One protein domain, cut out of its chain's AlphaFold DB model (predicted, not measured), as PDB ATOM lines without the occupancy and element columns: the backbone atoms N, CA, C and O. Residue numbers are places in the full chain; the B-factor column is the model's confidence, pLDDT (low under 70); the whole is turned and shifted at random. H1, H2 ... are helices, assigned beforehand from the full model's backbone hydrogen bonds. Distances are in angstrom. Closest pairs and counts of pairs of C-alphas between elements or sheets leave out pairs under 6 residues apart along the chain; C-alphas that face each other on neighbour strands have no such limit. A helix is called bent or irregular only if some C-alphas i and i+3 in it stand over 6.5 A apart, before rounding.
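This is residues 27 to 71 and 661 to 824 of the 879 residues of an uncharacterized protein of Chlamydomonas schloesseri (UniProt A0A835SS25). Two long helices, H3 and H8, run side by side in opposite ways as a long shaft, with a cluster of helices at each end. At one end H9 turns off from the end of H8 and crosses H2, with H1 packing on H9 and H10 beside H2, while residues 62 to 71 of H2 stick out; at the other end H6 packs on H3 and the short H7 on H8, with H4 and H5 at the tip. The printed part has 209 residues, in two pieces, with ten named helices in the order H1 to H10 along the chain and no named strand; the class is all helix. The whole is extended, with a radius of gyration of the C-alphas of 28.8 A, and its outline is a rod spanning 91 by 42 by 23 A.

The longest helix, H3, covers residues 661 to 699 and measures 54.0 A from first to last C-alpha, from (51.336, 5.423, 3.988) to (34.449, -38.951, -21.660). It has a kink of 32 degrees near residue 672. H8, residues 753 to 787, measures 49.4 A. H9, residues 790 to 810, measures 30.3 A. H2, residues 43 to 71, measures 39.5 A and has a kink of 29 degrees near residue 52. H2, H3 and H8 are neither bent nor irregular, but only just: C-alphas 55 and 58 are 6.5 A apart, C-alphas 661 and 664 are 6.5 A apart, and C-alphas 771 and 774 are 6.1 A apart. The shorter helices are H1, residues 27 to 34, beginning at C-alpha (38.977, 9.462, 28.214); H4, residues 702 to 706; H5, residues 708 to 714; H6, residues 726 to 737, 16.6 A long; H7, residues 744 to 747; and H10, residues 814 to 820, ending at C-alpha (57.420, 8.454, 29.232).

H3 and H8 touch at a shallow tilt of 15 degrees, opposite ways, and their closest C-alphas, of Cys 672 and Ile 782, are 6.0 A apart. The helix packing is mostly crossed, the helices that touch standing mostly at steep tilts to each other: of the 6 pairs that touch and have a tilt, with H7 and H8 left out since H7 has under 6 residues, 1 is at a shallow tilt. H3 touches H6 with residues 687 to 695 alone, at a steep tilt of 57 degrees; the closest C-alphas, of Ser 691 and Gly 729, are 5.2 A apart. H6 and H8 only just touch, with 3 pairs of C-alphas within 8 A, the closest those of Leu 737 and Val 767 at 7.4 A. H7 touches H8, where the closest C-alphas, of Ala 747 and Thr 756, are 5.2 A apart. H4 meets H3 only through their link, and likewise H5 meets H4. Toward the other end, H3 touches H9 with residues 663 to 668 alone, at a steep tilt of 63 degrees; the closest C-alphas, of Gln 664 and Glu 794, are 5.5 A apart. H9 touches H2 at a steep tilt of 64 degrees, the same way, with C-alphas of Val 805 and Trp 53 closest at 6.2 A. H9 touches H1 at a steep tilt of 58 degrees, opposite ways, with Gln 803 and Val 32 closest, their C-alphas 6.6 A apart. H10 is close to H2 but not clearly touching, the closest C-alphas being those of Thr 820 and Arg 55 at 7.0 A. H1 and H8 are apart, as are H2 and H8. Every O i to N i+4 pair is within hydrogen-bond range in H1, H4, H5, H6 and H10; the counts are 23 of 25 in H2, 32 of 35 in H3, 27 of 31 in H8 and 16 of 17 in H9, and H7 is too short for such a pair.

The two C-alphas farthest apart, those of Ile 705 and Glu 824, are 91.7 A apart. Residues 72 to 660 are not printed, and C-alphas 71 and 661 are 29.1 A apart across the cut. Of the links that are printed whole, H5 to H6 is long, with 11 residues. Residues 704 to 709 stand free, as do residues 62 to 71. The mean pLDDT of the printed part is 84.3, and residues 701 to 720 and 745 to 751 are under 70.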
ATOM      1  N   ALA A  27      40.079   9.048  29.094       84.69
ATOM      2  CA  ALA A  27      38.977   9.462  28.214       84.69
ATOM      3  C   ALA A  27      39.238   9.134  26.726       84.69
ATOM      4  O   ALA A  27      38.340   8.697  26.011       84.69
ATOM      5  N   ILE A  28      40.491   9.254  26.272       86.94
ATOM      6  CA  ILE A  28      40.895   8.849  24.916       86.94
ATOM      7  C   ILE A  28      40.727   7.333  24.737       86.94
ATOM      8  O   ILE A  28      40.216   6.887  23.714       86.94
ATOM      9  N   GLU A  29      41.097   6.524  25.733       87.38
ATOM     10  CA  GLU A  29      40.888   5.077  25.677       87.38
ATOM     11  C   GLU A  29      39.403   4.696  25.705       87.38
ATOM     12  O   GLU A  29      39.008   3.802  24.959       87.38
ATOM     13  N   THR A  30      38.556   5.355  26.501       88.50
ATOM     14  CA  THR A  30      37.117   5.044  26.512       88.50
ATOM     15  C   THR A  30      36.458   5.412  25.182       88.50
ATOM     16  O   THR A  30      35.726   4.583  24.640       88.50
ATOM     17  N   SER A  31      36.798   6.557  24.582       89.56
ATOM     18  CA  SER A  31      36.371   6.932  23.223       89.56
ATOM     19  C   SER A  31      36.863   5.943  22.156       89.56
ATOM     20  O   SER A  31      36.075   5.482  21.329       89.56
ATOM     21  N   VAL A  32      38.132   5.523  22.212       90.06
ATOM     22  CA  VAL A  32      38.735   4.549  21.278       90.06
ATOM     23  C   VAL A  32      38.202   3.117  21.471       90.06
ATOM     24  O   VAL A  32      38.137   2.348  20.506       90.06
ATOM     25  N   ARG A  33      37.784   2.743  22.690       87.44
ATOM     26  CA  ARG A  33      37.081   1.480  22.991       87.44
ATOM     27  C   ARG A  33      35.629   1.503  22.505       87.44
ATOM     28  O   ARG A  33      35.172   0.488  21.990       87.44
ATOM     29  N   LYS A  34      34.927   2.633  22.653       89.94
ATOM     30  CA  LYS A  34      33.556   2.834  22.145       89.94
ATOM     31  C   LYS A  34      33.500   3.047  20.624       89.94
ATOM     32  O   LYS A  34      32.448   2.851  20.033       89.94
ATOM     33  N   GLY A  35      34.615   3.421  19.992       88.56
ATOM     34  CA  GLY A  35      34.705   3.647  18.546       88.56
ATOM     35  C   GLY A  35      34.277   5.045  18.089       88.56
ATOM     36  O   GLY A  35      33.899   5.200  16.932       88.56
ATOM     37  N   HIS A  36      34.337   6.054  18.966       92.00
ATOM     38  CA  HIS A  36      33.995   7.441  18.629       92.00
ATOM     39  C   HIS A  36      35.065   8.023  17.687       92.00
ATOM     40  O   HIS A  36      36.123   8.462  18.140       92.00
ATOM     41  N   LEU A  37      34.806   7.983  16.375       88.44
ATOM     42  CA  LEU A  37      35.752   8.415  15.337       88.44
ATOM     43  C   LEU A  37      36.030   9.923  15.373       88.44
ATOM     44  O   LEU A  37      37.178  10.322  15.212       88.44
ATOM     45  N   GLU A  38      35.019  10.735  15.677       91.12
ATOM     46  CA  GLU A  38      35.110  12.202  15.784       91.12
ATOM     47  C   GLU A  38      36.212  12.652  16.762       91.12
ATOM     48  O   GLU A  38      36.991  13.553  16.467       91.12
ATOM     49  N   VAL A  39      36.369  11.945  17.888       90.44
ATOM     50  CA  VAL A  39      37.405  12.226  18.904       90.44
ATOM     51  C   VAL A  39      38.826  11.943  18.381       90.44
ATOM     52  O   VAL A  39      39.803  12.391  18.969       90.44
ATOM     53  N   LEU A  40      38.977  11.211  17.273       89.31
ATOM     54  CA  LEU A  40      40.255  10.978  16.583       89.31
ATOM     55  C   LEU A  40      40.480  11.918  15.386       89.31
ATOM     56  O   LEU A  40      41.547  11.871  14.768       89.31
ATOM     57  N   GLU A  41      39.492  12.745  15.052       91.00
ATOM     58  CA  GLU A  41      39.584  13.793  14.030       91.00
ATOM     59  C   GLU A  41      40.018  15.141  14.644       91.00
ATOM     60  O   GLU A  41      40.539  15.994  13.932       91.00
ATOM     61  N   ASP A  42      39.976  15.270  15.975       92.50
ATOM     62  CA  ASP A  42      40.615  16.345  16.751       92.50
ATOM     63  C   ASP A  42      42.159  16.359  16.557       92.50
ATOM     64  O   ASP A  42      42.823  15.335  16.792       92.50
ATOM     65  N   PRO A  43      42.774  17.488  16.141       88.62
ATOM     66  CA  PRO A  43      44.225  17.602  15.973       88.62
ATOM     67  C   PRO A  43      45.020  17.473  17.287       88.62
ATOM     68  O   PRO A  43      46.159  17.000  17.260       88.62
ATOM     69  N   LEU A  44      44.451  17.807  18.451       87.31
ATOM     70  CA  LEU A  44      45.094  17.612  19.759       87.31
ATOM     71  C   LEU A  44      45.221  16.124  20.102       87.31
ATOM     72  O   LEU A  44      46.259  15.667  20.589       87.31
ATOM     73  N   VAL A  45      44.195  15.330  19.787       89.81
ATOM     74  CA  VAL A  45      44.238  13.873  19.979       89.81
ATOM     75  C   VAL A  45      45.200  13.227  18.977       89.81
ATOM     76  O   VAL A  45      45.964  12.334  19.354       89.81
ATOM     77  N   GLN A  46      45.250  13.713  17.734       89.12
ATOM     78  CA  GLN A  46      46.217  13.255  16.728       89.12
ATOM     79  C   GLN A  46      47.668  13.570  17.116       89.12
ATOM     80  O   GLN A  46      48.509  12.670  17.101       89.12
ATOM     81  N   THR A  47      47.975  14.809  17.515       88.94
ATOM     82  CA  THR A  47      49.327  15.219  17.942       88.94
ATOM     83  C   THR A  47      49.761  14.509  19.226       88.94
ATOM     84  O   THR A  47      50.907  14.051  19.312       88.94
ATOM     85  N   LEU A  48      48.852  14.294  20.186       88.56
ATOM     86  CA  LEU A  48      49.102  13.433  21.344       88.56
ATOM     87  C   LEU A  48      49.431  12.001  20.908       88.56
ATOM     88  O   LEU A  48      50.468  11.480  21.315       88.56
ATOM     89  N   LEU A  49      48.606  11.363  20.070       90.00
ATOM     90  CA  LEU A  49      48.833   9.982  19.625       90.00
ATOM     91  C   LEU A  49      50.112   9.839  18.786       90.00
ATOM     92  O   LEU A  49      50.832   8.852  18.944       90.00
ATOM     93  N   ALA A  50      50.455  10.831  17.963       88.62
ATOM     94  CA  ALA A  50      51.702  10.868  17.203       88.62
ATOM     95  C   ALA A  50      52.919  11.017  18.131       88.62
ATOM     96  O   ALA A  50      53.907  10.289  17.992       88.62
ATOM     97  N   THR A  51      52.825  11.876  19.150       88.06
ATOM     98  CA  THR A  51      53.863  12.027  20.182       88.06
ATOM     99  C   THR A  51      54.012  10.745  21.007       88.06
ATOM    100  O   THR A  51      55.137  10.302  21.258       88.06
ATOM    101  N   LYS A  52      52.897  10.084  21.359       87.69
ATOM    102  CA  LYS A  52      52.890   8.748  21.977       87.69
ATOM    103  C   LYS A  52      53.589   7.725  21.073       87.69
ATOM    104  O   LYS A  52      54.513   7.048  21.518       87.69
ATOM    105  N   TRP A  53      53.219   7.624  19.799       87.06
ATOM    106  CA  TRP A  53      53.831   6.685  18.852       87.06
ATOM    107  C   TRP A  53      55.335   6.934  18.659       87.06
ATOM    108  O   TRP A  53      56.119   5.985  18.652       87.06
ATOM    109  N   SER A  54      55.760   8.198  18.599       84.38
ATOM    110  CA  SER A  54      57.171   8.582  18.500       84.38
ATOM    111  C   SER A  54      57.976   8.183  19.749       84.38
ATOM    112  O   SER A  54      59.035   7.564  19.626       84.38
ATOM    113  N   ARG A  55      57.457   8.455  20.959       80.38
ATOM    114  CA  ARG A  55      58.144   8.145  22.231       80.38
ATOM    115  C   ARG A  55      58.082   6.662  22.620       80.38
ATOM    116  O   ARG A  55      59.112   6.093  22.979       80.38
ATOM    117  N   PHE A  56      56.907   6.033  22.562       76.06
ATOM    118  CA  PHE A  56      56.677   4.648  23.006       76.06
ATOM    119  C   PHE A  56      56.781   3.626  21.867       76.06
ATOM    120  O   PHE A  56      57.424   2.584  22.006       76.06
ATOM    121  N   GLY A  57      56.117   3.900  20.741       72.12
ATOM    122  CA  GLY A  57      55.944   2.952  19.638       72.12
ATOM    123  C   GLY A  57      57.249   2.671  18.904       72.12
ATOM    124  O   GLY A  57      57.702   1.527  18.857       72.12
ATOM    125  N   ARG A  58      57.907   3.727  18.407       75.44
ATOM    126  CA  ARG A  58      59.188   3.636  17.687       75.44
ATOM    127  C   ARG A  58      60.289   3.005  18.543       75.44
ATOM    128  O   ARG A  58      61.034   2.166  18.042       75.44
ATOM    129  N   THR A  59      60.382   3.358  19.826       75.12
ATOM    130  CA  THR A  59      61.390   2.788  20.737       75.12
ATOM    131  C   THR A  59      61.120   1.314  21.041       75.12
ATOM    132  O   THR A  59      62.029   0.496  20.906       75.12
ATOM    133  N   THR A  60      59.874   0.941  21.352       73.19
ATOM    134  CA  THR A  60      59.485  -0.458  21.599       73.19
ATOM    135  C   THR A  60      59.688  -1.318  20.354       73.19
ATOM    136  O   THR A  60      60.277  -2.395  20.443       73.19
ATOM    137  N   PHE A  61      59.278  -0.827  19.182       74.25
ATOM    138  CA  PHE A  61      59.477  -1.503  17.902       74.25
ATOM    139  C   PHE A  61      60.964  -1.724  17.608       74.25
ATOM    140  O   PHE A  61      61.374  -2.859  17.382       74.25
ATOM    141  N   LEU A  62      61.801  -0.682  17.704       77.75
ATOM    142  CA  LEU A  62      63.246  -0.813  17.484       77.75
ATOM    143  C   LEU A  62      63.911  -1.747  18.505       77.75
ATOM    144  O   LEU A  62      64.814  -2.494  18.136       77.75
ATOM    145  N   VAL A  63      63.462  -1.773  19.764       79.25
ATOM    146  CA  VAL A  63      63.945  -2.743  20.761       79.25
ATOM    147  C   VAL A  63      63.547  -4.173  20.389       79.25
ATOM    148  O   VAL A  63      64.390  -5.064  20.487       79.25
ATOM    149  N   GLN A  64      62.317  -4.414  19.925       77.12
ATOM    150  CA  GLN A  64      61.882  -5.746  19.490       77.12
ATOM    151  C   GLN A  64      62.600  -6.194  18.209       77.12
ATOM    152  O   GLN A  64      63.129  -7.301  18.178       77.12
ATOM    153  N   VAL A  65      62.733  -5.328  17.199       76.00
ATOM    154  CA  VAL A  65      63.509  -5.616  15.978       76.00
ATOM    155  C   VAL A  65      64.980  -5.876  16.312       76.00
ATOM    156  O   VAL A  65      65.567  -6.817  15.790       76.00
ATOM    157  N   ARG A  66      65.586  -5.124  17.241       82.25
ATOM    158  CA  ARG A  66      66.977  -5.351  17.673       82.25
ATOM    159  C   ARG A  66      67.142  -6.637  18.491       82.25
ATOM    160  O   ARG A  66      68.198  -7.261  18.409       82.25
ATOM    161  N   LYS A  67      66.121  -7.062  19.248       81.94
ATOM    162  CA  LYS A  67      66.072  -8.393  19.883       81.94
ATOM    163  C   LYS A  67      65.939  -9.500  18.835       81.94
ATOM    164  O   LYS A  67      66.695 -10.461  18.911       81.94
ATOM    165  N   LEU A  68      65.055  -9.342  17.849       78.19
ATOM    166  CA  LEU A  68      64.851 -10.296  16.756       78.19
ATOM    167  C   LEU A  68      66.120 -10.459  15.909       78.19
ATOM    168  O   LEU A  68      66.569 -11.579  15.709       78.19
ATOM    169  N   MET A  69      66.762  -9.356  15.513       80.62
ATOM    170  CA  MET A  69      68.054  -9.359  14.815       80.62
ATOM    171  C   MET A  69      69.149 -10.064  15.627       80.62
ATOM    172  O   MET A  69      69.884 -10.872  15.072       80.62
ATOM    173  N   LYS A  70      69.235  -9.822  16.946       86.44
ATOM    174  CA  LYS A  70      70.180 -10.528  17.835       86.44
ATOM    175  C   LYS A  70      69.845 -12.011  18.024       86.44
ATOM    176  O   LYS A  70      70.757 -12.814  18.209       86.44
ATOM    177  N   ALA A  71      68.564 -12.375  18.006       82.00
ATOM    178  CA  ALA A  71      68.132 -13.766  18.051       82.00
ATOM    179  C   ALA A  71      68.518 -14.471  16.747       82.00
ATOM    180  O   ALA A  71      69.240 -15.458  16.804       82.00
ATOM    181  N   ALA A 661      51.433   5.597   5.440       87.00
ATOM    182  CA  ALA A 661      51.336   5.423   3.988       87.00
ATOM    183  C   ALA A 661      50.916   4.007   3.532       87.00
ATOM    184  O   ALA A 661      50.448   3.846   2.411       87.00
ATOM    185  N   VAL A 662      51.084   2.978   4.374       92.62
ATOM    186  CA  VAL A 662      50.774   1.576   4.021       92.62
ATOM    187  C   VAL A 662      49.547   1.064   4.778       92.62
ATOM    188  O   VAL A 662      48.759   0.293   4.243       92.62
ATOM    189  N   GLY A 663      49.324   1.521   6.009       91.44
ATOM    190  CA  GLY A 663      48.226   1.070   6.858       91.44
ATOM    191  C   GLY A 663      46.838   1.425   6.324       91.44
ATOM    192  O   GLY A 663      45.917   0.628   6.500       91.44
ATOM    193  N   GLN A 664      46.695   2.554   5.620       93.25
ATOM    194  CA  GLN A 664      45.467   2.896   4.890       93.25
ATOM    195  C   GLN A 664      45.190   1.877   3.769       93.25
ATOM    196  O   GLN A 664      44.102   1.301   3.710       93.25
ATOM    197  N   LEU A 665      46.203   1.569   2.947       92.88
ATOM    198  CA  LEU A 665      46.127   0.570   1.875       92.88
ATOM    199  C   LEU A 665      45.797  -0.834   2.410       92.88
ATOM    200  O   LEU A 665      45.020  -1.556   1.795       92.88
ATOM    201  N   VAL A 666      46.331  -1.213   3.575       93.19
ATOM    202  CA  VAL A 666      46.031  -2.502   4.226       93.19
ATOM    203  C   VAL A 666      44.570  -2.586   4.675       93.19
ATOM    204  O   VAL A 666      43.919  -3.598   4.426       93.19
ATOM    205  N   VAL A 667      44.021  -1.526   5.279       92.75
ATOM    206  CA  VAL A 667      42.591  -1.481   5.650       92.75
ATOM    207  C   VAL A 667      41.690  -1.558   4.413       92.75
ATOM    208  O   VAL A 667      40.621  -2.166   4.467       92.75
ATOM    209  N   LEU A 668      42.130  -0.995   3.285       93.25
ATOM    210  CA  LEU A 668      41.413  -1.082   2.016       93.25
ATOM    211  C   LEU A 668      41.501  -2.486   1.391       93.25
ATOM    212  O   LEU A 668      40.487  -3.019   0.946       93.25
ATOM    213  N   LEU A 669      42.674  -3.126   1.439       92.06
ATOM    214  CA  LEU A 669      42.891  -4.505   0.988       92.06
ATOM    215  C   LEU A 669      41.984  -5.500   1.730       92.06
ATOM    216  O   LEU A 669      41.394  -6.377   1.103       92.06
ATOM    217  N   GLU A 670      41.804  -5.329   3.044       92.06
ATOM    218  CA  GLU A 670      40.861  -6.124   3.847       92.06
ATOM    219  C   GLU A 670      39.398  -5.970   3.397       92.06
ATOM    220  O   GLU A 670      38.627  -6.925   3.486       92.06
ATOM    221  N   ARG A 671      39.006  -4.785   2.904       91.00
ATOM    222  CA  ARG A 671      37.666  -4.546   2.345       91.00
ATOM    223  C   ARG A 671      37.523  -5.207   0.975       91.00
ATOM    224  O   ARG A 671      36.541  -5.904   0.740       91.00
ATOM    225  N   CYS A 672      38.517  -5.041   0.102       93.25
ATOM    226  CA  CYS A 672      38.529  -5.641  -1.233       93.25
ATOM    227  C   CYS A 672      38.571  -7.178  -1.196       93.25
ATOM    228  O   CYS A 672      37.995  -7.813  -2.077       93.25
ATOM    229  N   TRP A 673      39.187  -7.785  -0.172       92.25
ATOM    230  CA  TRP A 673      39.260  -9.242  -0.010       92.25
ATOM    231  C   TRP A 673      37.882  -9.917  -0.063       92.25
ATOM    232  O   TRP A 673      37.723 -10.936  -0.729       92.25
ATOM    233  N   TRP A 674      36.859  -9.329   0.564       90.69
ATOM    234  CA  TRP A 674      35.503  -9.888   0.546       90.69
ATOM    235  C   TRP A 674      34.842  -9.837  -0.835       90.69
ATOM    236  O   TRP A 674      34.115 -10.763  -1.190       90.69
ATOM    237  N   GLU A 675      35.118  -8.809  -1.637       93.94
ATOM    238  CA  GLU A 675      34.635  -8.733  -3.022       93.94
ATOM    239  C   GLU A 675      35.362  -9.741  -3.925       93.94
ATOM    240  O   GLU A 675      34.727 -10.401  -4.748       93.94
ATOM    241  N   VAL A 676      36.666  -9.951  -3.702       93.69
ATOM    242  CA  VAL A 676      37.441 -11.018  -4.357       93.69
ATOM    243  C   VAL A 676      36.910 -12.404  -3.972       93.69
ATOM    244  O   VAL A 676      36.752 -13.246  -4.849       93.69
ATOM    245  N   CYS A 677      36.549 -12.651  -2.709       93.06
ATOM    246  CA  CYS A 677      35.933 -13.922  -2.308       93.06
ATOM    247  C   CYS A 677      34.588 -14.173  -3.008       93.06
ATOM    248  O   CYS A 677      34.375 -15.275  -3.508       93.06
ATOM    249  N   LYS A 678      33.701 -13.167  -3.106       93.12
ATOM    250  CA  LYS A 678      32.443 -13.293  -3.875       93.12
ATOM    251  C   LYS A 678      32.721 -13.628  -5.341       93.12
ATOM    252  O   LYS A 678      32.089 -14.525  -5.895       93.12
ATOM    253  N   PHE A 679      33.685 -12.935  -5.948       94.69
ATOM    254  CA  PHE A 679      34.102 -13.185  -7.322       94.69
ATOM    255  C   PHE A 679      34.624 -14.616  -7.523       94.69
ATOM    256  O   PHE A 679      34.191 -15.297  -8.447       94.69
ATOM    257  N   VAL A 680      35.497 -15.098  -6.634       94.25
ATOM    258  CA  VAL A 680      36.049 -16.462  -6.684       94.25
ATOM    259  C   VAL A 680      34.949 -17.523  -6.553       94.25
ATOM    260  O   VAL A 680      34.998 -18.527  -7.259       94.25
ATOM    261  N   CYS A 681      33.911 -17.296  -5.741       95.50
ATOM    262  CA  CYS A 681      32.750 -18.192  -5.683       95.50
ATOM    263  C   CYS A 681      31.979 -18.247  -7.016       95.50
ATOM    264  O   CYS A 681      31.616 -19.333  -7.463       95.50
ATOM    265  N   LEU A 682      31.757 -17.102  -7.675       94.56
ATOM    266  CA  LEU A 682      31.122 -17.058  -9.002       94.56
ATOM    267  C   LEU A 682      32.000 -17.714 -10.078       94.56
ATOM    268  O   LEU A 682      31.482 -18.423 -10.941       94.56
ATOM    269  N   TYR A 683      33.321 -17.526 -10.003       95.81
ATOM    270  CA  TYR A 683      34.273 -18.203 -10.878       95.81
ATOM    271  C   TYR A 683      34.216 -19.725 -10.705       95.81
ATOM    272  O   TYR A 683      34.074 -20.416 -11.706       95.81
ATOM    273  N   PHE A 684      34.222 -20.254  -9.474       95.62
ATOM    274  CA  PHE A 684      34.116 -21.702  -9.251       95.62
ATOM    275  C   PHE A 684      32.817 -22.308  -9.801       95.62
ATOM    276  O   PHE A 684      32.848 -23.416 -10.326       95.62
ATOM    277  N   ILE A 685      31.686 -21.598  -9.738       96.12
ATOM    278  CA  ILE A 685      30.424 -22.075 -10.334       96.12
ATOM    279  C   ILE A 685      30.557 -22.200 -11.862       96.12
ATOM    280  O   ILE A 685      30.141 -23.210 -12.434       96.12
ATOM    281  N   ALA A 686      31.177 -21.215 -12.521       94.75
ATOM    282  CA  ALA A 686      31.459 -21.283 -13.955       94.75
ATOM    283  C   ALA A 686      32.477 -22.392 -14.287       94.75
ATOM    284  O   ALA A 686      32.238 -23.190 -15.190       94.75
ATOM    285  N   ASP A 687      33.575 -22.475 -13.537       95.62
ATOM    286  CA  ASP A 687      34.658 -23.446 -13.717       95.62
ATOM    287  C   ASP A 687      34.170 -24.898 -13.588       95.62
ATOM    288  O   ASP A 687      34.462 -25.723 -14.454       95.62
ATOM    289  N   ILE A 688      33.337 -25.199 -12.583       95.94
ATOM    290  CA  ILE A 688      32.677 -26.506 -12.426       95.94
ATOM    291  C   ILE A 688      31.749 -26.790 -13.616       95.94
ATOM    292  O   ILE A 688      31.785 -27.889 -14.170       95.94
ATOM    293  N   GLY A 689      30.933 -25.814 -14.030       95.62
ATOM    294  CA  GLY A 689      29.985 -25.969 -15.139       95.62
ATOM    295  C   GLY A 689      30.669 -26.263 -16.478       95.62
ATOM    296  O   GLY A 689      30.315 -27.228 -17.159       95.62
ATOM    297  N   PHE A 690      31.694 -25.483 -16.833       94.38
ATOM    298  CA  PHE A 690      32.485 -25.718 -18.041       94.38
ATOM    299  C   PHE A 690      33.318 -27.003 -17.934       94.38
ATOM    300  O   PHE A 690      33.322 -27.790 -18.878       94.38
ATOM    301  N   SER A 691      33.944 -27.289 -16.787       93.38
ATOM    302  CA  SER A 691      34.689 -28.542 -16.580       93.38
ATOM    303  C   SER A 691      33.802 -29.778 -16.723       93.38
ATOM    304  O   SER A 691      34.237 -30.767 -17.307       93.38
ATOM    305  N   LEU A 692      32.545 -29.728 -16.269       93.31
ATOM    306  CA  LEU A 692      31.572 -30.804 -16.477       93.31
ATOM    307  C   LEU A 692      31.182 -30.952 -17.959       93.31
ATOM    308  O   LEU A 692      31.093 -32.079 -18.452       93.31
ATOM    309  N   ALA A 693      30.998 -29.847 -18.690       91.88
ATOM    310  CA  ALA A 693      30.731 -29.868 -20.132       91.88
ATOM    311  C   ALA A 693      31.911 -30.450 -20.939       91.88
ATOM    312  O   ALA A 693      31.712 -31.297 -21.811       91.88
ATOM    313  N   PHE A 694      33.152 -30.079 -20.610       88.50
ATOM    314  CA  PHE A 694      34.343 -30.675 -21.220       88.50
ATOM    315  C   PHE A 694      34.519 -32.145 -20.845       88.50
ATOM    316  O   PHE A 694      34.732 -32.976 -21.729       88.50
ATOM    317  N   TYR A 695      34.373 -32.486 -19.562       87.88
ATOM    318  CA  TYR A 695      34.470 -33.859 -19.073       87.88
ATOM    319  C   TYR A 695      33.457 -34.779 -19.768       87.88
ATOM    320  O   TYR A 695      33.815 -35.876 -20.191       87.88
ATOM    321  N   THR A 696      32.212 -34.331 -19.948       88.12
ATOM    322  CA  THR A 696      31.171 -35.106 -20.645       88.12
ATOM    323  C   THR A 696      31.354 -35.129 -22.165       88.12
ATOM    324  O   THR A 696      31.101 -36.164 -22.780       88.12
ATOM    325  N   CYS A 697      31.877 -34.068 -22.787       85.06
ATOM    326  CA  CYS A 697      32.243 -34.090 -24.208       85.06
ATOM    327  C   CYS A 697      33.386 -35.089 -24.483       85.06
ATOM    328  O   CYS A 697      33.279 -35.947 -25.367       85.06
ATOM    329  N   ALA A 698      34.450 -35.049 -23.676       79.19
ATOM    330  CA  ALA A 698      35.603 -35.938 -23.790       79.19
ATOM    331  C   ALA A 698      35.250 -37.397 -23.438       79.19
ATOM    332  O   ALA A 698      35.469 -38.296 -24.254       79.19
ATOM    333  N   ASN A 699      34.674 -37.625 -22.251       78.31
ATOM    334  CA  ASN A 699      34.449 -38.951 -21.660       78.31
ATOM    335  C   ASN A 699      33.024 -39.506 -21.819       78.31
ATOM    336  O   ASN A 699      32.757 -40.593 -21.315       78.31
ATOM    337  N   GLY A 700      32.113 -38.820 -22.515       73.44
ATOM    338  CA  GLY A 700      30.789 -39.357 -22.854       73.44
ATOM    339  C   GLY A 700      30.860 -40.624 -23.720       73.44
ATOM    340  O   GLY A 700      31.912 -40.926 -24.275       73.44
ATOM    341  N   ALA A 701      29.728 -41.328 -23.864       63.38
ATOM    342  CA  ALA A 701      29.577 -42.736 -24.289       63.38
ATOM    343  C   ALA A 701      30.515 -43.297 -25.389       63.38
ATOM    344  O   ALA A 701      30.835 -44.480 -25.368       63.38
ATOM    345  N   THR A 702      30.995 -42.478 -26.325       61.06
ATOM    346  CA  THR A 702      32.024 -42.855 -27.314       61.06
ATOM    347  C   THR A 702      33.384 -43.230 -26.706       61.06
ATOM    348  O   THR A 702      34.124 -43.981 -27.332       61.06
ATOM    349  N   SER A 703      33.720 -42.771 -25.496       63.16
ATOM    350  CA  SER A 703      34.935 -43.179 -24.764       63.16
ATOM    351  C   SER A 703      34.923 -44.675 -24.416       63.16
ATOM    352  O   SER A 703      35.910 -45.370 -24.633       63.16
ATOM    353  N   VAL A 704      33.767 -45.173 -23.964       61.81
ATOM    354  CA  VAL A 704      33.503 -46.578 -23.615       61.81
ATOM    355  C   VAL A 704      33.639 -47.494 -24.837       61.81
ATOM    356  O   VAL A 704      33.984 -48.661 -24.696       61.81
ATOM    357  N   ILE A 705      33.389 -46.956 -26.035       60.53
ATOM    358  CA  ILE A 705      33.440 -47.688 -27.308       60.53
ATOM    359  C   ILE A 705      34.868 -47.737 -27.883       60.53
ATOM    360  O   ILE A 705      35.231 -48.743 -28.486       60.53
ATOM    361  N   LEU A 706      35.680 -46.684 -27.706       62.22
ATOM    362  CA  LEU A 706      37.057 -46.629 -28.232       62.22
ATOM    363  C   LEU A 706      38.109 -47.283 -27.318       62.22
ATOM    364  O   LEU A 706      39.141 -47.731 -27.808       62.22
ATOM    365  N   GLY A 707      37.867 -47.344 -26.006       59.31
ATOM    366  CA  GLY A 707      38.817 -47.905 -25.040       59.31
ATOM    367  C   GLY A 707      40.033 -47.010 -24.743       59.31
ATOM    368  O   GLY A 707      40.329 -46.038 -25.440       59.31
ATOM    369  N   ASP A 708      40.747 -47.328 -23.660       62.47
ATOM    370  CA  ASP A 708      41.827 -46.470 -23.144       62.47
ATOM    371  C   ASP A 708      43.141 -46.555 -23.939       62.47
ATOM    372  O   ASP A 708      43.937 -45.617 -23.903       62.47
ATOM    373  N   VAL A 709      43.384 -47.652 -24.666       57.25
ATOM    374  CA  VAL A 709      44.656 -47.870 -25.383       57.25
ATOM    375  C   VAL A 709      44.799 -46.878 -26.540       57.25
ATOM    376  O   VAL A 709      45.777 -46.132 -26.586       57.25
ATOM    377  N   ASP A 710      43.777 -46.774 -27.392       57.81
ATOM    378  CA  ASP A 710      43.756 -45.815 -28.501       57.81
ATOM    379  C   ASP A 710      43.804 -44.363 -28.001       57.81
ATOM    380  O   ASP A 710      44.410 -43.515 -28.652       57.81
ATOM    381  N   ARG A 711      43.248 -44.065 -26.814       57.62
ATOM    382  CA  ARG A 711      43.344 -42.735 -26.182       57.62
ATOM    383  C   ARG A 711      44.776 -42.374 -25.780       57.62
ATOM    384  O   ARG A 711      45.220 -41.265 -26.073       57.62
ATOM    385  N   MET A 712      45.516 -43.284 -25.141       55.09
ATOM    386  CA  MET A 712      46.913 -43.021 -24.758       55.09
ATOM    387  C   MET A 712      47.838 -42.911 -25.978       55.09
ATOM    388  O   MET A 712      48.778 -42.115 -25.966       55.09
ATOM    389  N   THR A 713      47.558 -43.668 -27.042       55.19
ATOM    390  CA  THR A 713      48.298 -43.584 -28.308       55.19
ATOM    391  C   THR A 713      47.963 -42.297 -29.073       55.19
ATOM    392  O   THR A 713      48.871 -41.628 -29.564       55.19
ATOM    393  N   ALA A 714      46.688 -41.894 -29.107       53.34
ATOM    394  CA  ALA A 714      46.213 -40.649 -29.715       53.34
ATOM    395  C   ALA A 714      46.818 -39.380 -29.092       53.34
ATOM    396  O   ALA A 714      47.102 -38.425 -29.813       53.34
ATOM    397  N   LEU A 715      47.021 -39.369 -27.771       57.62
ATOM    398  CA  LEU A 715      47.589 -38.231 -27.036       57.62
ATOM    399  C   LEU A 715      49.128 -38.156 -27.085       57.62
ATOM    400  O   LEU A 715      49.717 -37.308 -26.417       57.62
ATOM    401  N   GLY A 716      49.791 -39.000 -27.885       48.53
ATOM    402  CA  GLY A 716      51.189 -38.782 -28.270       48.53
ATOM    403  C   GLY A 716      52.218 -38.951 -27.148       48.53
ATOM    404  O   GLY A 716      53.117 -38.127 -27.030       48.53
ATOM    405  N   LEU A 717      52.119 -40.042 -26.376       45.06
ATOM    406  CA  LEU A 717      53.058 -40.463 -25.319       45.06
ATOM    407  C   LEU A 717      53.185 -39.495 -24.120       45.06
ATOM    408  O   LEU A 717      53.837 -38.456 -24.164       45.06
ATOM    409  N   SER A 718      52.681 -39.940 -22.965       47.34
ATOM    410  CA  SER A 718      52.857 -39.354 -21.615       47.34
ATOM    411  C   SER A 718      52.214 -37.991 -21.307       47.34
ATOM    412  O   SER A 718      52.185 -37.619 -20.129       47.34
ATOM    413  N   MET A 719      51.643 -37.266 -22.279       53.38
ATOM    414  CA  MET A 719      50.856 -36.067 -21.957       53.38
ATOM    415  C   MET A 719      49.636 -36.452 -21.103       53.38
ATOM    416  O   MET A 719      48.884 -37.365 -21.443       53.38
ATOM    417  N   TRP A 720      49.464 -35.775 -19.965       63.47
ATOM    418  CA  TRP A 720      48.352 -36.024 -19.046       63.47
ATOM    419  C   TRP A 720      47.023 -35.706 -19.733       63.47
ATOM    420  O   TRP A 720      46.841 -34.576 -20.175       63.47
ATOM    421  N   ASP A 721      46.088 -36.661 -19.751       74.19
ATOM    422  CA  ASP A 721      44.689 -36.424 -20.135       74.19
ATOM    423  C   ASP A 721      44.095 -35.320 -19.230       74.19
ATOM    424  O   ASP A 721      43.869 -35.575 -18.037       74.19
ATOM    425  N   PRO A 722      43.831 -34.105 -19.759       74.69
ATOM    426  CA  PRO A 722      43.374 -32.977 -18.948       74.69
ATOM    427  C   PRO A 722      41.976 -33.195 -18.361       74.69
ATOM    428  O   PRO A 722      41.589 -32.512 -17.416       74.69
ATOM    429  N   MET A 723      41.216 -34.145 -18.914       81.19
ATOM    430  CA  MET A 723      39.837 -34.451 -18.547       81.19
ATOM    431  C   MET A 723      39.686 -35.835 -17.907       81.19
ATOM    432  O   MET A 723      38.562 -36.309 -17.753       81.19
ATOM    433  N   ARG A 724      40.776 -36.474 -17.452       81.38
ATOM    434  CA  ARG A 724      40.737 -37.813 -16.827       81.38
ATOM    435  C   ARG A 724      39.751 -37.921 -15.656       81.38
ATOM    436  O   ARG A 724      39.165 -38.974 -15.421       81.38
ATOM    437  N   ASN A 725      39.577 -36.840 -14.899       86.12
ATOM    438  CA  ASN A 725      38.468 -36.649 -13.965       86.12
ATOM    439  C   ASN A 725      38.106 -35.156 -13.895       86.12
ATOM    440  O   ASN A 725      38.887 -34.306 -14.323       86.12
ATOM    441  N   ILE A 726      36.939 -34.827 -13.334       88.94
ATOM    442  CA  ILE A 726      36.455 -33.437 -13.259       88.94
ATOM    443  C   ILE A 726      37.390 -32.499 -12.472       88.94
ATOM    444  O   ILE A 726      37.508 -31.332 -12.830       88.94
ATOM    445  N   GLY A 727      38.112 -32.997 -11.461       90.06
ATOM    446  CA  GLY A 727      39.074 -32.200 -10.692       90.06
ATOM    447  C   GLY A 727      40.316 -31.816 -11.502       90.06
ATOM    448  O   GLY A 727      40.759 -30.670 -11.442       90.06
ATOM    449  N   TYR A 728      40.840 -32.733 -12.321       88.38
ATOM    450  CA  TYR A 728      41.867 -32.397 -13.313       88.38
ATOM    451  C   TYR A 728      41.314 -31.503 -14.426       88.38
ATOM    452  O   TYR A 728      42.040 -30.624 -14.885       88.38
ATOM    453  N   GLY A 729      40.030 -31.639 -14.777       89.12
ATOM    454  CA  GLY A 729      39.338 -30.719 -15.681       89.12
ATOM    455  C   GLY A 729      39.363 -29.274 -15.175       89.12
ATOM    456  O   GLY A 729      39.852 -28.398 -15.884       89.12
ATOM    457  N   MET A 730      38.957 -29.052 -13.922       93.31
ATOM    458  CA  MET A 730      39.000 -27.744 -13.249       93.31
ATOM    459  C   MET A 730      40.427 -27.190 -13.156       93.31
ATOM    460  O   MET A 730      40.697 -26.062 -13.562       93.31
ATOM    461  N   ILE A 731      41.394 -28.001 -12.707       92.06
ATOM    462  CA  ILE A 731      42.808 -27.590 -12.666       92.06
ATOM    463  C   ILE A 731      43.306 -27.202 -14.068       92.06
ATOM    464  O   ILE A 731      44.042 -26.227 -14.212       92.06
ATOM    465  N   SER A 732      42.885 -27.919 -15.108       88.62
ATOM    466  CA  SER A 732      43.220 -27.583 -16.492       88.62
ATOM    467  C   SER A 732      42.583 -26.258 -16.911       88.62
ATOM    468  O   SER A 732      43.293 -25.399 -17.427       88.62
ATOM    469  N   MET A 733      41.296 -26.034 -16.627       90.44
ATOM    470  CA  MET A 733      40.584 -24.774 -16.900       90.44
ATOM    471  C   MET A 733      41.220 -23.559 -16.199       90.44
ATOM    472  O   MET A 733      41.326 -22.486 -16.805       90.44
ATOM    473  N   VAL A 734      41.746 -23.725 -14.983       92.19
ATOM    474  CA  VAL A 734      42.573 -22.711 -14.304       92.19
ATOM    475  C   VAL A 734      43.894 -22.472 -15.054       92.19
ATOM    476  O   VAL A 734      44.292 -21.326 -15.255       92.19
ATOM    477  N   ARG A 735      44.575 -23.523 -15.533       90.44
ATOM    478  CA  ARG A 735      45.836 -23.404 -16.302       90.44
ATOM    479  C   ARG A 735      45.635 -22.797 -17.697       90.44
ATOM    480  O   ARG A 735      46.528 -22.110 -18.193       90.44
ATOM    481  N   PHE A 736      44.454 -22.955 -18.299       86.31
ATOM    482  CA  PHE A 736      44.048 -22.209 -19.497       86.31
ATOM    483  C   PHE A 736      43.923 -20.708 -19.236       86.31
ATOM    484  O   PHE A 736      44.314 -19.914 -20.090       86.31
ATOM    485  N   LEU A 737      43.425 -20.306 -18.062       88.25
ATOM    486  CA  LEU A 737      43.183 -18.899 -17.731       88.25
ATOM    487  C   LEU A 737      44.466 -18.050 -17.729       88.25
ATOM    488  O   LEU A 737      44.425 -16.868 -18.068       88.25
ATOM    489  N   TYR A 738      45.599 -18.668 -17.389       87.38
ATOM    490  CA  TYR A 738      46.928 -18.044 -17.388       87.38
ATOM    491  C   TYR A 738      47.788 -18.422 -18.611       87.38
ATOM    492  O   TYR A 738      48.953 -18.034 -18.679       87.38
ATOM    493  N   GLY A 739      47.225 -19.145 -19.587       86.00
ATOM    494  CA  GLY A 739      47.882 -19.476 -20.857       86.00
ATOM    495  C   GLY A 739      48.942 -20.582 -20.801       86.00
ATOM    496  O   GLY A 739      49.731 -20.695 -21.736       86.00
ATOM    497  N   GLU A 740      48.983 -21.390 -19.737       85.69
ATOM    498  CA  GLU A 740      49.932 -22.507 -19.609       85.69
ATOM    499  C   GLU A 740      49.473 -23.744 -20.401       85.69
ATOM    500  O   GLU A 740      50.283 -24.424 -21.029       85.69
ATOM    501  N   ALA A 741      48.169 -24.036 -20.392       80.88
ATOM    502  CA  ALA A 741      47.602 -25.181 -21.102       80.88
ATOM    503  C   ALA A 741      47.324 -24.857 -22.586       80.88
ATOM    504  O   ALA A 741      46.765 -23.806 -22.913       80.88
ATOM    505  N   SER A 742      47.688 -25.769 -23.496       79.19
ATOM    506  CA  SER A 742      47.419 -25.639 -24.935       79.19
ATOM    507  C   SER A 742      46.025 -26.158 -25.292       79.19
ATOM    508  O   SER A 742      45.589 -27.195 -24.793       79.19
ATOM    509  N   TYR A 743      45.311 -25.459 -26.186       76.62
ATOM    510  CA  TYR A 743      43.965 -25.879 -26.613       76.62
ATOM    511  C   TYR A 743      43.981 -27.287 -27.235       76.62
ATOM    512  O   TYR A 743      43.097 -28.103 -26.978       76.62
ATOM    513  N   GLU A 744      45.050 -27.594 -27.969       71.00
ATOM    514  CA  GLU A 744      45.362 -28.904 -28.553       71.00
ATOM    515  C   GLU A 744      45.254 -30.056 -27.536       71.00
ATOM    516  O   GLU A 744      44.714 -31.106 -27.877       71.00
ATOM    517  N   GLY A 745      45.658 -29.852 -26.276       66.50
ATOM    518  CA  GLY A 745      45.578 -30.879 -25.230       66.50
ATOM    519  C   GLY A 745      44.154 -31.305 -24.844       66.50
ATOM    520  O   GLY A 745      43.977 -32.400 -24.322       66.50
ATOM    521  N   ILE A 746      43.139 -30.475 -25.115       66.94
ATOM    522  CA  ILE A 746      41.713 -30.808 -24.918       66.94
ATOM    523  C   ILE A 746      41.012 -31.119 -26.249       66.94
ATOM    524  O   ILE A 746      40.127 -31.972 -26.302       66.94
ATOM    525  N   ALA A 747      41.398 -30.441 -27.330       62.69
ATOM    526  CA  ALA A 747      40.753 -30.541 -28.639       62.69
ATOM    527  C   ALA A 747      40.894 -31.922 -29.307       62.69
ATOM    528  O   ALA A 747      40.057 -32.308 -30.134       62.69
ATOM    529  N   VAL A 748      41.980 -32.637 -28.993       57.25
ATOM    530  CA  VAL A 748      42.426 -33.842 -29.701       57.25
ATOM    531  C   VAL A 748      41.746 -35.098 -29.146       57.25
ATOM    532  O   VAL A 748      42.327 -35.917 -28.442       57.25
ATOM    533  N   VAL A 749      40.493 -35.290 -29.563       61.53
ATOM    534  CA  VAL A 749      39.962 -36.636 -29.819       61.53
ATOM    535  C   VAL A 749      40.079 -36.862 -31.330       61.53
ATOM    536  O   VAL A 749      39.236 -36.352 -32.077       61.53
ATOM    537  N   PRO A 750      41.116 -37.564 -31.829       55.84
ATOM    538  CA  PRO A 750      41.274 -37.751 -33.265       55.84
ATOM    539  C   PRO A 750      40.061 -38.465 -33.873       55.84
ATOM    540  O   PRO A 750      39.307 -39.181 -33.206       55.84
ATOM    541  N   ASN A 751      39.851 -38.211 -35.163       59.56
ATOM    542  CA  ASN A 751      38.726 -38.697 -35.969       59.56
ATOM    543  C   ASN A 751      37.323 -38.188 -35.548       59.56
ATOM    544  O   ASN A 751      36.353 -38.478 -36.241       59.56
ATOM    545  N   HIS A 752      37.184 -37.375 -34.490       72.00
ATOM    546  CA  HIS A 752      35.887 -36.908 -33.970       72.00
ATOM    547  C   HIS A 752      35.635 -35.405 -34.199       72.00
ATOM    548  O   HIS A 752      35.423 -34.650 -33.250       72.00
ATOM    549  N   GLN A 753      35.589 -34.966 -35.465       79.81
ATOM    550  CA  GLN A 753      35.435 -33.546 -35.845       79.81
ATOM    551  C   GLN A 753      34.305 -32.810 -35.098       79.81
ATOM    552  O   GLN A 753      34.498 -31.684 -34.647       79.81
ATOM    553  N   VAL A 754      33.144 -33.454 -34.910       83.31
ATOM    554  CA  VAL A 754      31.995 -32.870 -34.192       83.31
ATOM    555  C   VAL A 754      32.315 -32.609 -32.712       83.31
ATOM    556  O   VAL A 754      31.981 -31.542 -32.202       83.31
ATOM    557  N   LYS A 755      33.015 -33.528 -32.026       81.12
ATOM    558  CA  LYS A 755      33.463 -33.306 -30.637       81.12
ATOM    559  C   LYS A 755      34.458 -32.156 -30.561       81.12
ATOM    560  O   LYS A 755      34.300 -31.278 -29.719       81.12
ATOM    561  N   THR A 756      35.449 -32.138 -31.453       83.25
ATOM    562  CA  THR A 756      36.442 -31.059 -31.514       83.25
ATOM    563  C   THR A 756      35.773 -29.706 -31.776       83.25
ATOM    564  O   THR A 756      36.128 -28.729 -31.128       83.25
ATOM    565  N   ALA A 757      34.746 -29.636 -32.632       87.19
ATOM    566  CA  ALA A 757      33.977 -28.410 -32.863       87.19
ATOM    567  C   ALA A 757      33.238 -27.920 -31.601       87.19
ATOM    568  O   ALA A 757      33.399 -26.760 -31.220       87.19
ATOM    569  N   PHE A 758      32.489 -28.789 -30.907       88.75
ATOM    570  CA  PHE A 758      31.825 -28.414 -29.649       88.75
ATOM    571  C   PHE A 758      32.824 -28.063 -28.537       88.75
ATOM    572  O   PHE A 758      32.605 -27.096 -27.813       88.75
ATOM    573  N   SER A 759      33.954 -28.769 -28.452       86.25
ATOM    574  CA  SER A 759      35.078 -28.426 -27.571       86.25
ATOM    575  C   SER A 759      35.618 -27.016 -27.849       86.25
ATOM    576  O   SER A 759      35.818 -26.245 -26.912       86.25
ATOM    577  N   THR A 760      35.777 -26.628 -29.123       87.94
ATOM    578  CA  THR A 760      36.211 -25.267 -29.493       87.94
ATOM    579  C   THR A 760      35.189 -24.230 -29.032       87.94
ATOM    580  O   THR A 760      35.564 -23.192 -28.494       87.94
ATOM    581  N   ILE A 761      33.894 -24.514 -29.200       91.56
ATOM    582  CA  ILE A 761      32.807 -23.613 -28.793       91.56
ATOM    583  C   ILE A 761      32.765 -23.463 -27.267       91.56
ATOM    584  O   ILE A 761      32.726 -22.337 -26.776       91.56
ATOM    585  N   TYR A 762      32.841 -24.557 -26.501       91.88
ATOM    586  CA  TYR A 762      32.912 -24.493 -25.036       91.88
ATOM    587  C   TYR A 762      34.165 -23.759 -24.548       91.88
ATOM    588  O   TYR A 762      34.088 -23.033 -23.560       91.88
ATOM    589  N   TRP A 763      35.295 -23.878 -25.253       89.94
ATOM    590  CA  TRP A 763      36.531 -23.168 -24.912       89.94
ATOM    591  C   TRP A 763      36.412 -21.663 -25.167       89.94
ATOM    592  O   TRP A 763      36.705 -20.870 -24.275       89.94
ATOM    593  N   LEU A 764      35.901 -21.263 -26.335       91.88
ATOM    594  CA  LEU A 764      35.632 -19.858 -26.653       91.88
ATOM    595  C   LEU A 764      34.627 -19.237 -25.671       91.88
ATOM    596  O   LEU A 764      34.834 -18.112 -25.218       91.88
ATOM    597  N   LEU A 765      33.574 -19.975 -25.301       94.12
ATOM    598  CA  LEU A 765      32.597 -19.541 -24.303       94.12
ATOM    599  C   LEU A 765      33.223 -19.419 -22.906       94.12
ATOM    600  O   LEU A 765      33.042 -18.383 -22.278       94.12
ATOM    601  N   TYR A 766      34.008 -20.398 -22.441       94.19
ATOM    602  CA  TYR A 766      34.721 -20.316 -21.160       94.19
ATOM    603  C   TYR A 766      35.659 -19.102 -21.113       94.19
ATOM    604  O   TYR A 766      35.592 -18.298 -20.182       94.19
ATOM    605  N   VAL A 767      36.481 -18.909 -22.149       92.75
ATOM    606  CA  VAL A 767      37.416 -17.778 -22.252       92.75
ATOM    607  C   VAL A 767      36.669 -16.438 -22.263       92.75
ATOM    608  O   VAL A 767      37.048 -15.523 -21.529       92.75
ATOM    609  N   ALA A 768      35.577 -16.317 -23.025       94.44
ATOM    610  CA  ALA A 768      34.753 -15.109 -23.046       94.44
ATOM    611  C   ALA A 768      34.060 -14.852 -21.693       94.44
ATOM    612  O   ALA A 768      34.126 -13.741 -21.163       94.44
ATOM    613  N   THR A 769      33.443 -15.873 -21.095       95.25
ATOM    614  CA  THR A 769      32.774 -15.768 -19.795       95.25
ATOM    615  C   THR A 769      33.759 -15.401 -18.689       95.25
ATOM    616  O   THR A 769      33.458 -14.502 -17.909       95.25
ATOM    617  N   VAL A 770      34.939 -16.023 -18.610       94.50
ATOM    618  CA  VAL A 770      35.866 -15.772 -17.498       94.50
ATOM    619  C   VAL A 770      36.697 -14.501 -17.701       94.50
ATOM    620  O   VAL A 770      36.739 -13.671 -16.794       94.50
ATOM    621  N   LEU A 771      37.323 -14.286 -18.866       91.81
ATOM    622  CA  LEU A 771      38.191 -13.116 -19.072       91.81
ATOM    623  C   LEU A 771      37.419 -11.834 -19.416       91.81
ATOM    624  O   LEU A 771      37.760 -10.769 -18.896       91.81
ATOM    625  N   LEU A 772      36.398 -11.911 -20.280       93.38
ATOM    626  CA  LEU A 772      35.712 -10.718 -20.802       93.38
ATOM    627  C   LEU A 772      34.502 -10.305 -19.958       93.38
ATOM    628  O   LEU A 772      34.296  -9.110 -19.759       93.38
ATOM    629  N   LEU A 773      33.719 -11.254 -19.436       94.88
ATOM    630  CA  LEU A 773      32.594 -10.946 -18.548       94.88
ATOM    631  C   LEU A 773      33.066 -10.856 -17.085       94.88
ATOM    632  O   LEU A 773      33.167  -9.762 -16.529       94.88
ATOM    633  N   LEU A 774      33.413 -11.993 -16.474       94.69
ATOM    634  CA  LEU A 774      33.780 -12.095 -15.057       94.69
ATOM    635  C   LEU A 774      34.986 -11.213 -14.701       94.69
ATOM    636  O   LEU A 774      34.913 -10.435 -13.752       94.69
ATOM    637  N   GLY A 775      36.069 -11.261 -15.480       93.94
ATOM    638  CA  GLY A 775      37.273 -10.459 -15.241       93.94
ATOM    639  C   GLY A 775      37.025  -8.945 -15.265       93.94
ATOM    640  O   GLY A 775      37.665  -8.201 -14.516       93.94
ATOM    641  N   ASN A 776      36.069  -8.468 -16.067       95.44
ATOM    642  CA  ASN A 776      35.666  -7.059 -16.080       95.44
ATOM    643  C   ASN A 776      34.742  -6.707 -14.904       95.44
ATOM    644  O   ASN A 776      34.946  -5.663 -14.285       95.44
ATOM    645  N   VAL A 777      33.819  -7.597 -14.519       95.06
ATOM    646  CA  VAL A 777      33.009  -7.439 -13.295       95.06
ATOM    647  C   VAL A 777      33.899  -7.384 -12.047       95.06
ATOM    648  O   VAL A 777      33.722  -6.491 -11.222       95.06
ATOM    649  N   MET A 778      34.919  -8.245 -11.935       95.50
ATOM    650  CA  MET A 778      35.897  -8.207 -10.838       95.50
ATOM    651  C   MET A 778      36.597  -6.845 -10.749       95.50
ATOM    652  O   MET A 778      36.653  -6.247  -9.675       95.50
ATOM    653  N   LYS A 779      37.109  -6.327 -11.876       94.94
ATOM    654  CA  LYS A 779      37.765  -5.009 -11.925       94.94
ATOM    655  C   LYS A 779      36.808  -3.884 -11.513       94.94
ATOM    656  O   LYS A 779      37.207  -3.022 -10.735       94.94
ATOM    657  N   ALA A 780      35.552  -3.919 -11.962       96.69
ATOM    658  CA  ALA A 780      34.535  -2.941 -11.572       96.69
ATOM    659  C   ALA A 780      34.197  -3.007 -10.068       96.69
ATOM    660  O   ALA A 780      34.181  -1.973  -9.401       96.69
ATOM    661  N   MET A 781      33.999  -4.209  -9.512       95.31
ATOM    662  CA  MET A 781      33.726  -4.410  -8.080       95.31
ATOM    663  C   MET A 781      34.889  -3.943  -7.198       95.31
ATOM    664  O   MET A 781      34.662  -3.253  -6.205       95.31
ATOM    665  N   ILE A 782      36.135  -4.263  -7.571       95.31
ATOM    666  CA  ILE A 782      37.329  -3.800  -6.848       95.31
ATOM    667  C   ILE A 782      37.452  -2.274  -6.933       95.31
ATOM    668  O   ILE A 782      37.711  -1.640  -5.914       95.31
ATOM    669  N   MET A 783      37.220  -1.667  -8.103       95.56
ATOM    670  CA  MET A 783      37.293  -0.210  -8.264       95.56
ATOM    671  C   MET A 783      36.224   0.523  -7.436       95.56
ATOM    672  O   MET A 783      36.536   1.510  -6.777       95.56
ATOM    673  N   TYR A 784      34.993   0.002  -7.396       95.19
ATOM    674  CA  TYR A 784      33.904   0.524  -6.561       95.19
ATOM    675  C   TYR A 784      34.194   0.370  -5.056       95.19
ATOM    676  O   TYR A 784      33.979   1.292  -4.266       95.19
ATOM    677  N   ALA A 785      34.732  -0.783  -4.640       93.75
ATOM    678  CA  ALA A 785      35.149  -1.018  -3.257       93.75
ATOM    679  C   ALA A 785      36.348  -0.143  -2.845       93.75
ATOM    680  O   ALA A 785      36.439   0.252  -1.680       93.75
ATOM    681  N   TYR A 786      37.229   0.190  -3.793       95.00
ATOM    682  CA  TYR A 786      38.336   1.127  -3.621       95.00
ATOM    683  C   TYR A 786      37.823   2.564  -3.448       95.00
ATOM    684  O   TYR A 786      38.092   3.182  -2.417       95.00
ATOM    685  N   SER A 787      37.040   3.086  -4.405       94.50
ATOM    686  CA  SER A 787      36.552   4.475  -4.390       94.50
ATOM    687  C   SER A 787      35.716   4.771  -3.147       94.50
ATOM    688  O   SER A 787      35.972   5.738  -2.433       94.50
ATOM    689  N   ASN A 788      34.772   3.883  -2.834       94.06
ATOM    690  CA  ASN A 788      33.854   4.052  -1.708       94.06
ATOM    691  C   ASN A 788      34.497   3.604  -0.384       94.06
ATOM    692  O   ASN A 788      33.948   3.827   0.696       94.06
ATOM    693  N   GLY A 789      35.654   2.942  -0.457       91.88
ATOM    694  CA  GLY A 789      36.436   2.515   0.692       91.88
ATOM    695  C   GLY A 789      37.460   3.537   1.171       91.88
ATOM    696  O   GLY A 789      37.797   3.494   2.347       91.88
ATOM    697  N   TRP A 790      37.941   4.448   0.317       92.94
ATOM    698  CA  TRP A 790      39.127   5.271   0.601       92.94
ATOM    699  C   TRP A 790      38.989   6.185   1.833       92.94
ATOM    700  O   TRP A 790      39.741   6.036   2.797       92.94
ATOM    701  N   ALA A 791      37.999   7.086   1.851       90.38
ATOM    702  CA  ALA A 791      37.771   8.008   2.978       90.38
ATOM    703  C   ALA A 791      37.472   7.259   4.295       90.38
ATOM    704  O   ALA A 791      37.901   7.639   5.386       90.38
ATOM    705  N   ASP A 792      36.771   6.138   4.162       92.31
ATOM    706  CA  ASP A 792      36.405   5.210   5.223       92.31
ATOM    707  C   ASP A 792      37.644   4.494   5.813       92.31
ATOM    708  O   ASP A 792      37.751   4.279   7.025       92.31
ATOM    709  N   ALA A 793      38.599   4.126   4.951       92.19
ATOM    710  CA  ALA A 793      39.802   3.378   5.295       92.19
ATOM    711  C   ALA A 793      40.775   4.207   6.133       92.19
ATOM    712  O   ALA A 793      41.368   3.655   7.059       92.19
ATOM    713  N   GLU A 794      40.896   5.517   5.894       91.69
ATOM    714  CA  GLU A 794      41.686   6.385   6.770       91.69
ATOM    715  C   GLU A 794      41.100   6.445   8.187       91.69
ATOM    716  O   GLU A 794      41.820   6.160   9.148       91.69
ATOM    717  N   LYS A 795      39.803   6.741   8.344       92.44
ATOM    718  CA  LYS A 795      39.155   6.817   9.667       92.44
ATOM    719  C   LYS A 795      39.288   5.491  10.433       92.44
ATOM    720  O   LYS A 795      39.674   5.461  11.605       92.44
ATOM    721  N   LYS A 796      39.072   4.365   9.742       92.25
ATOM    722  CA  LYS A 796      39.214   3.002  10.291       92.25
ATOM    723  C   LYS A 796      40.672   2.633  10.598       92.25
ATOM    724  O   LYS A 796      40.926   1.965  11.603       92.25
ATOM    725  N   TRP A 797      41.635   3.087   9.793       94.31
ATOM    726  CA  TRP A 797      43.065   2.936  10.071       94.31
ATOM    727  C   TRP A 797      43.488   3.739  11.309       94.31
ATOM    728  O   TRP A 797      44.074   3.151  12.220       94.31
ATOM    729  N   ARG A 798      43.123   5.028  11.400       92.12
ATOM    730  CA  ARG A 798      43.408   5.906  12.553       92.12
ATOM    731  C   ARG A 798      42.896   5.299  13.864       92.12
ATOM    732  O   ARG A 798      43.658   5.205  14.826       92.12
ATOM    733  N   LEU A 799      41.660   4.789  13.883       92.88
ATOM    734  CA  LEU A 799      41.080   4.093  15.042       92.88
ATOM    735  C   LEU A 799      41.877   2.848  15.452       92.88
ATOM    736  O   LEU A 799      42.182   2.656  16.632       92.88
ATOM    737  N   ARG A 800      42.251   1.998  14.489       91.00
ATOM    738  CA  ARG A 800      43.062   0.798  14.757       91.00
ATOM    739  C   ARG A 800      44.464   1.160  15.247       91.00
ATOM    740  O   ARG A 800      44.945   0.544  16.196       91.00
ATOM    741  N   TRP A 801      45.100   2.169  14.655       92.00
ATOM    742  CA  TRP A 801      46.396   2.688  15.085       92.00
ATOM    743  C   TRP A 801      46.340   3.242  16.514       92.00
ATOM    744  O   TRP A 801      47.151   2.827  17.340       92.00
ATOM    745  N   ALA A 802      45.327   4.043  16.862       92.44
ATOM    746  CA  ALA A 802      45.097   4.500  18.234       92.44
ATOM    747  C   ALA A 802      44.948   3.320  19.216       92.44
ATOM    748  O   ALA A 802      45.589   3.299  20.269       92.44
ATOM    749  N   GLN A 803      44.189   2.278  18.846       90.94
ATOM    750  CA  GLN A 803      44.104   1.047  19.640       90.94
ATOM    751  C   GLN A 803      45.456   0.327  19.784       90.94
ATOM    752  O   GLN A 803      45.724  -0.232  20.848       90.94
ATOM    753  N   TYR A 804      46.317   0.314  18.761       88.12
ATOM    754  CA  TYR A 804      47.661  -0.268  18.865       88.12
ATOM    755  C   TYR A 804      48.592   0.568  19.754       88.12
ATOM    756  O   TYR A 804      49.303  -0.018  20.567       88.12
ATOM    757  N   VAL A 805      48.554   1.904  19.663       88.62
ATOM    758  CA  VAL A 805      49.319   2.815  20.538       88.62
ATOM    759  C   VAL A 805      48.941   2.584  22.004       88.62
ATOM    760  O   VAL A 805      49.819   2.312  22.822       88.62
ATOM    761  N   LEU A 806      47.645   2.598  22.327       89.31
ATOM    762  CA  LEU A 806      47.154   2.417  23.699       89.31
ATOM    763  C   LEU A 806      47.410   0.994  24.231       89.31
ATOM    764  O   LEU A 806      47.828   0.830  25.376       89.31
ATOM    765  N   ARG A 807      47.253  -0.052  23.404       87.50
ATOM    766  CA  ARG A 807      47.610  -1.436  23.793       87.50
ATOM    767  C   ARG A 807      49.116  -1.634  23.967       87.50
ATOM    768  O   ARG A 807      49.512  -2.480  24.766       87.50
ATOM    769  N   ALA A 808      49.956  -0.908  23.230       85.50
ATOM    770  CA  ALA A 808      51.403  -0.928  23.431       85.50
ATOM    771  C   ALA A 808      51.778  -0.227  24.745       85.50
ATOM    772  O   ALA A 808      52.540  -0.783  25.529       85.50
ATOM    773  N   GLU A 809      51.180   0.936  25.018       86.25
ATOM    774  CA  GLU A 809      51.356   1.695  26.259       86.25
ATOM    775  C   GLU A 809      50.949   0.875  27.495       86.25
ATOM    776  O   GLU A 809      51.756   0.694  28.409       86.25
ATOM    777  N   ALA A 810      49.754   0.273  27.481       86.56
ATOM    778  CA  ALA A 810      49.243  -0.579  28.558       86.56
ATOM    779  C   ALA A 810      50.076  -1.858  28.806       86.56
ATOM    780  O   ALA A 810      49.993  -2.443  29.882       86.56
ATOM    781  N   ARG A 811      50.893  -2.293  27.835       86.31
ATOM    782  CA  ARG A 811      51.798  -3.455  27.954       86.31
ATOM    783  C   ARG A 811      53.191  -3.113  28.496       86.31
ATOM    784  O   ARG A 811      53.991  -4.025  28.700       86.31
ATOM    785  N   MET A 812      53.521  -1.836  28.699       81.38
ATOM    786  CA  MET A 812      54.811  -1.448  29.276       81.38
ATOM    787  C   MET A 812      54.814  -1.587  30.809       81.38
ATOM    788  O   MET A 812      53.796  -1.326  31.442       81.38
ATOM    789  N   PRO A 813      55.967  -1.895  31.435       87.56
ATOM    790  CA  PRO A 813      56.142  -1.768  32.881       87.56
ATOM    791  C   PRO A 813      55.795  -0.361  33.391       87.56
ATOM    792  O   PRO A 813      56.174   0.632  32.765       87.56
ATOM    793  N   ALA A 814      55.164  -0.271  34.566       84.62
ATOM    794  CA  ALA A 814      54.698   0.992  35.151       84.62
ATOM    795  C   ALA A 814      55.801   2.064  35.278       84.62
ATOM    796  O   ALA A 814      55.561   3.232  34.992       84.62
ATOM    797  N   ALA A 815      57.038   1.675  35.610       85.62
ATOM    798  CA  ALA A 815      58.175   2.600  35.678       85.62
ATOM    799  C   ALA A 815      58.539   3.225  34.312       85.62
ATOM    800  O   ALA A 815      58.983   4.371  34.254       85.62
ATOM    801  N   LEU A 816      58.325   2.505  33.200       84.00
ATOM    802  CA  LEU A 816      58.446   3.089  31.861       84.00
ATOM    803  C   LEU A 816      57.236   3.972  31.550       84.00
ATOM    804  O   LEU A 816      57.445   5.114  31.163       84.00
ATOM    805  N   GLN A 817      56.006   3.506  31.804       84.25
ATOM    806  CA  GLN A 817      54.788   4.316  31.622       84.25
ATOM    807  C   GLN A 817      54.882   5.672  32.341       84.25
ATOM    808  O   GLN A 817      54.563   6.695  31.748       84.25
ATOM    809  N   GLN A 818      55.378   5.697  33.582       83.19
ATOM    810  CA  GLN A 818      55.624   6.922  34.349       83.19
ATOM    811  C   GLN A 818      56.715   7.798  33.716       83.19
ATOM    812  O   GLN A 818      56.509   9.000  33.559       83.19
ATOM    813  N   ARG A 819      57.857   7.215  33.317       82.31
ATOM    814  CA  ARG A 819      58.989   7.951  32.725       82.31
ATOM    815  C   ARG A 819      58.665   8.579  31.365       82.31
ATOM    816  O   ARG A 819      59.237   9.615  31.033       82.31
ATOM    817  N   THR A 820      57.808   7.954  30.563       78.06
ATOM    818  CA  THR A 820      57.420   8.454  29.232       78.06
ATOM    819  C   THR A 820      55.992   9.006  29.168       78.06
ATOM    820  O   THR A 820      55.545   9.381  28.081       78.06
ATOM    821  N   ARG A 821      55.314   9.154  30.320       80.06
ATOM    822  CA  ARG A 821      54.048   9.893  30.469       80.06
ATOM    823  C   ARG A 821      54.179  11.289  29.850       80.06
ATOM    824  O   ARG A 821      55.196  11.960  30.007       80.06
ATOM    825  N   LEU A 822      53.151  11.709  29.114       76.88
ATOM    826  CA  LEU A 822      53.065  13.055  28.543       76.88
ATOM    827  C   LEU A 822      52.478  14.046  29.561       76.88
ATOM    828  O   LEU A 822      51.831  13.637  30.524       76.88
ATOM    829  N   GLY A 823      52.639  15.342  29.285       77.75
ATOM    830  CA  GLY A 823      52.213  16.430  30.168       77.75
ATOM    831  C   GLY A 823      53.283  16.824  31.185       77.75
ATOM    832  O   GLY A 823      54.142  16.021  31.552       77.75
ATOM    833  N   GLU A 824      53.229  18.077  31.620       75.56
ATOM    834  CA  GLU A 824      54.117  18.609  32.650       75.56
ATOM    835  C   GLU A 824      53.564  18.311  34.046       75.56
ATOM    836  O   GLU A 824      52.351  18.182  34.245       75.56
TER     837      GLU A 824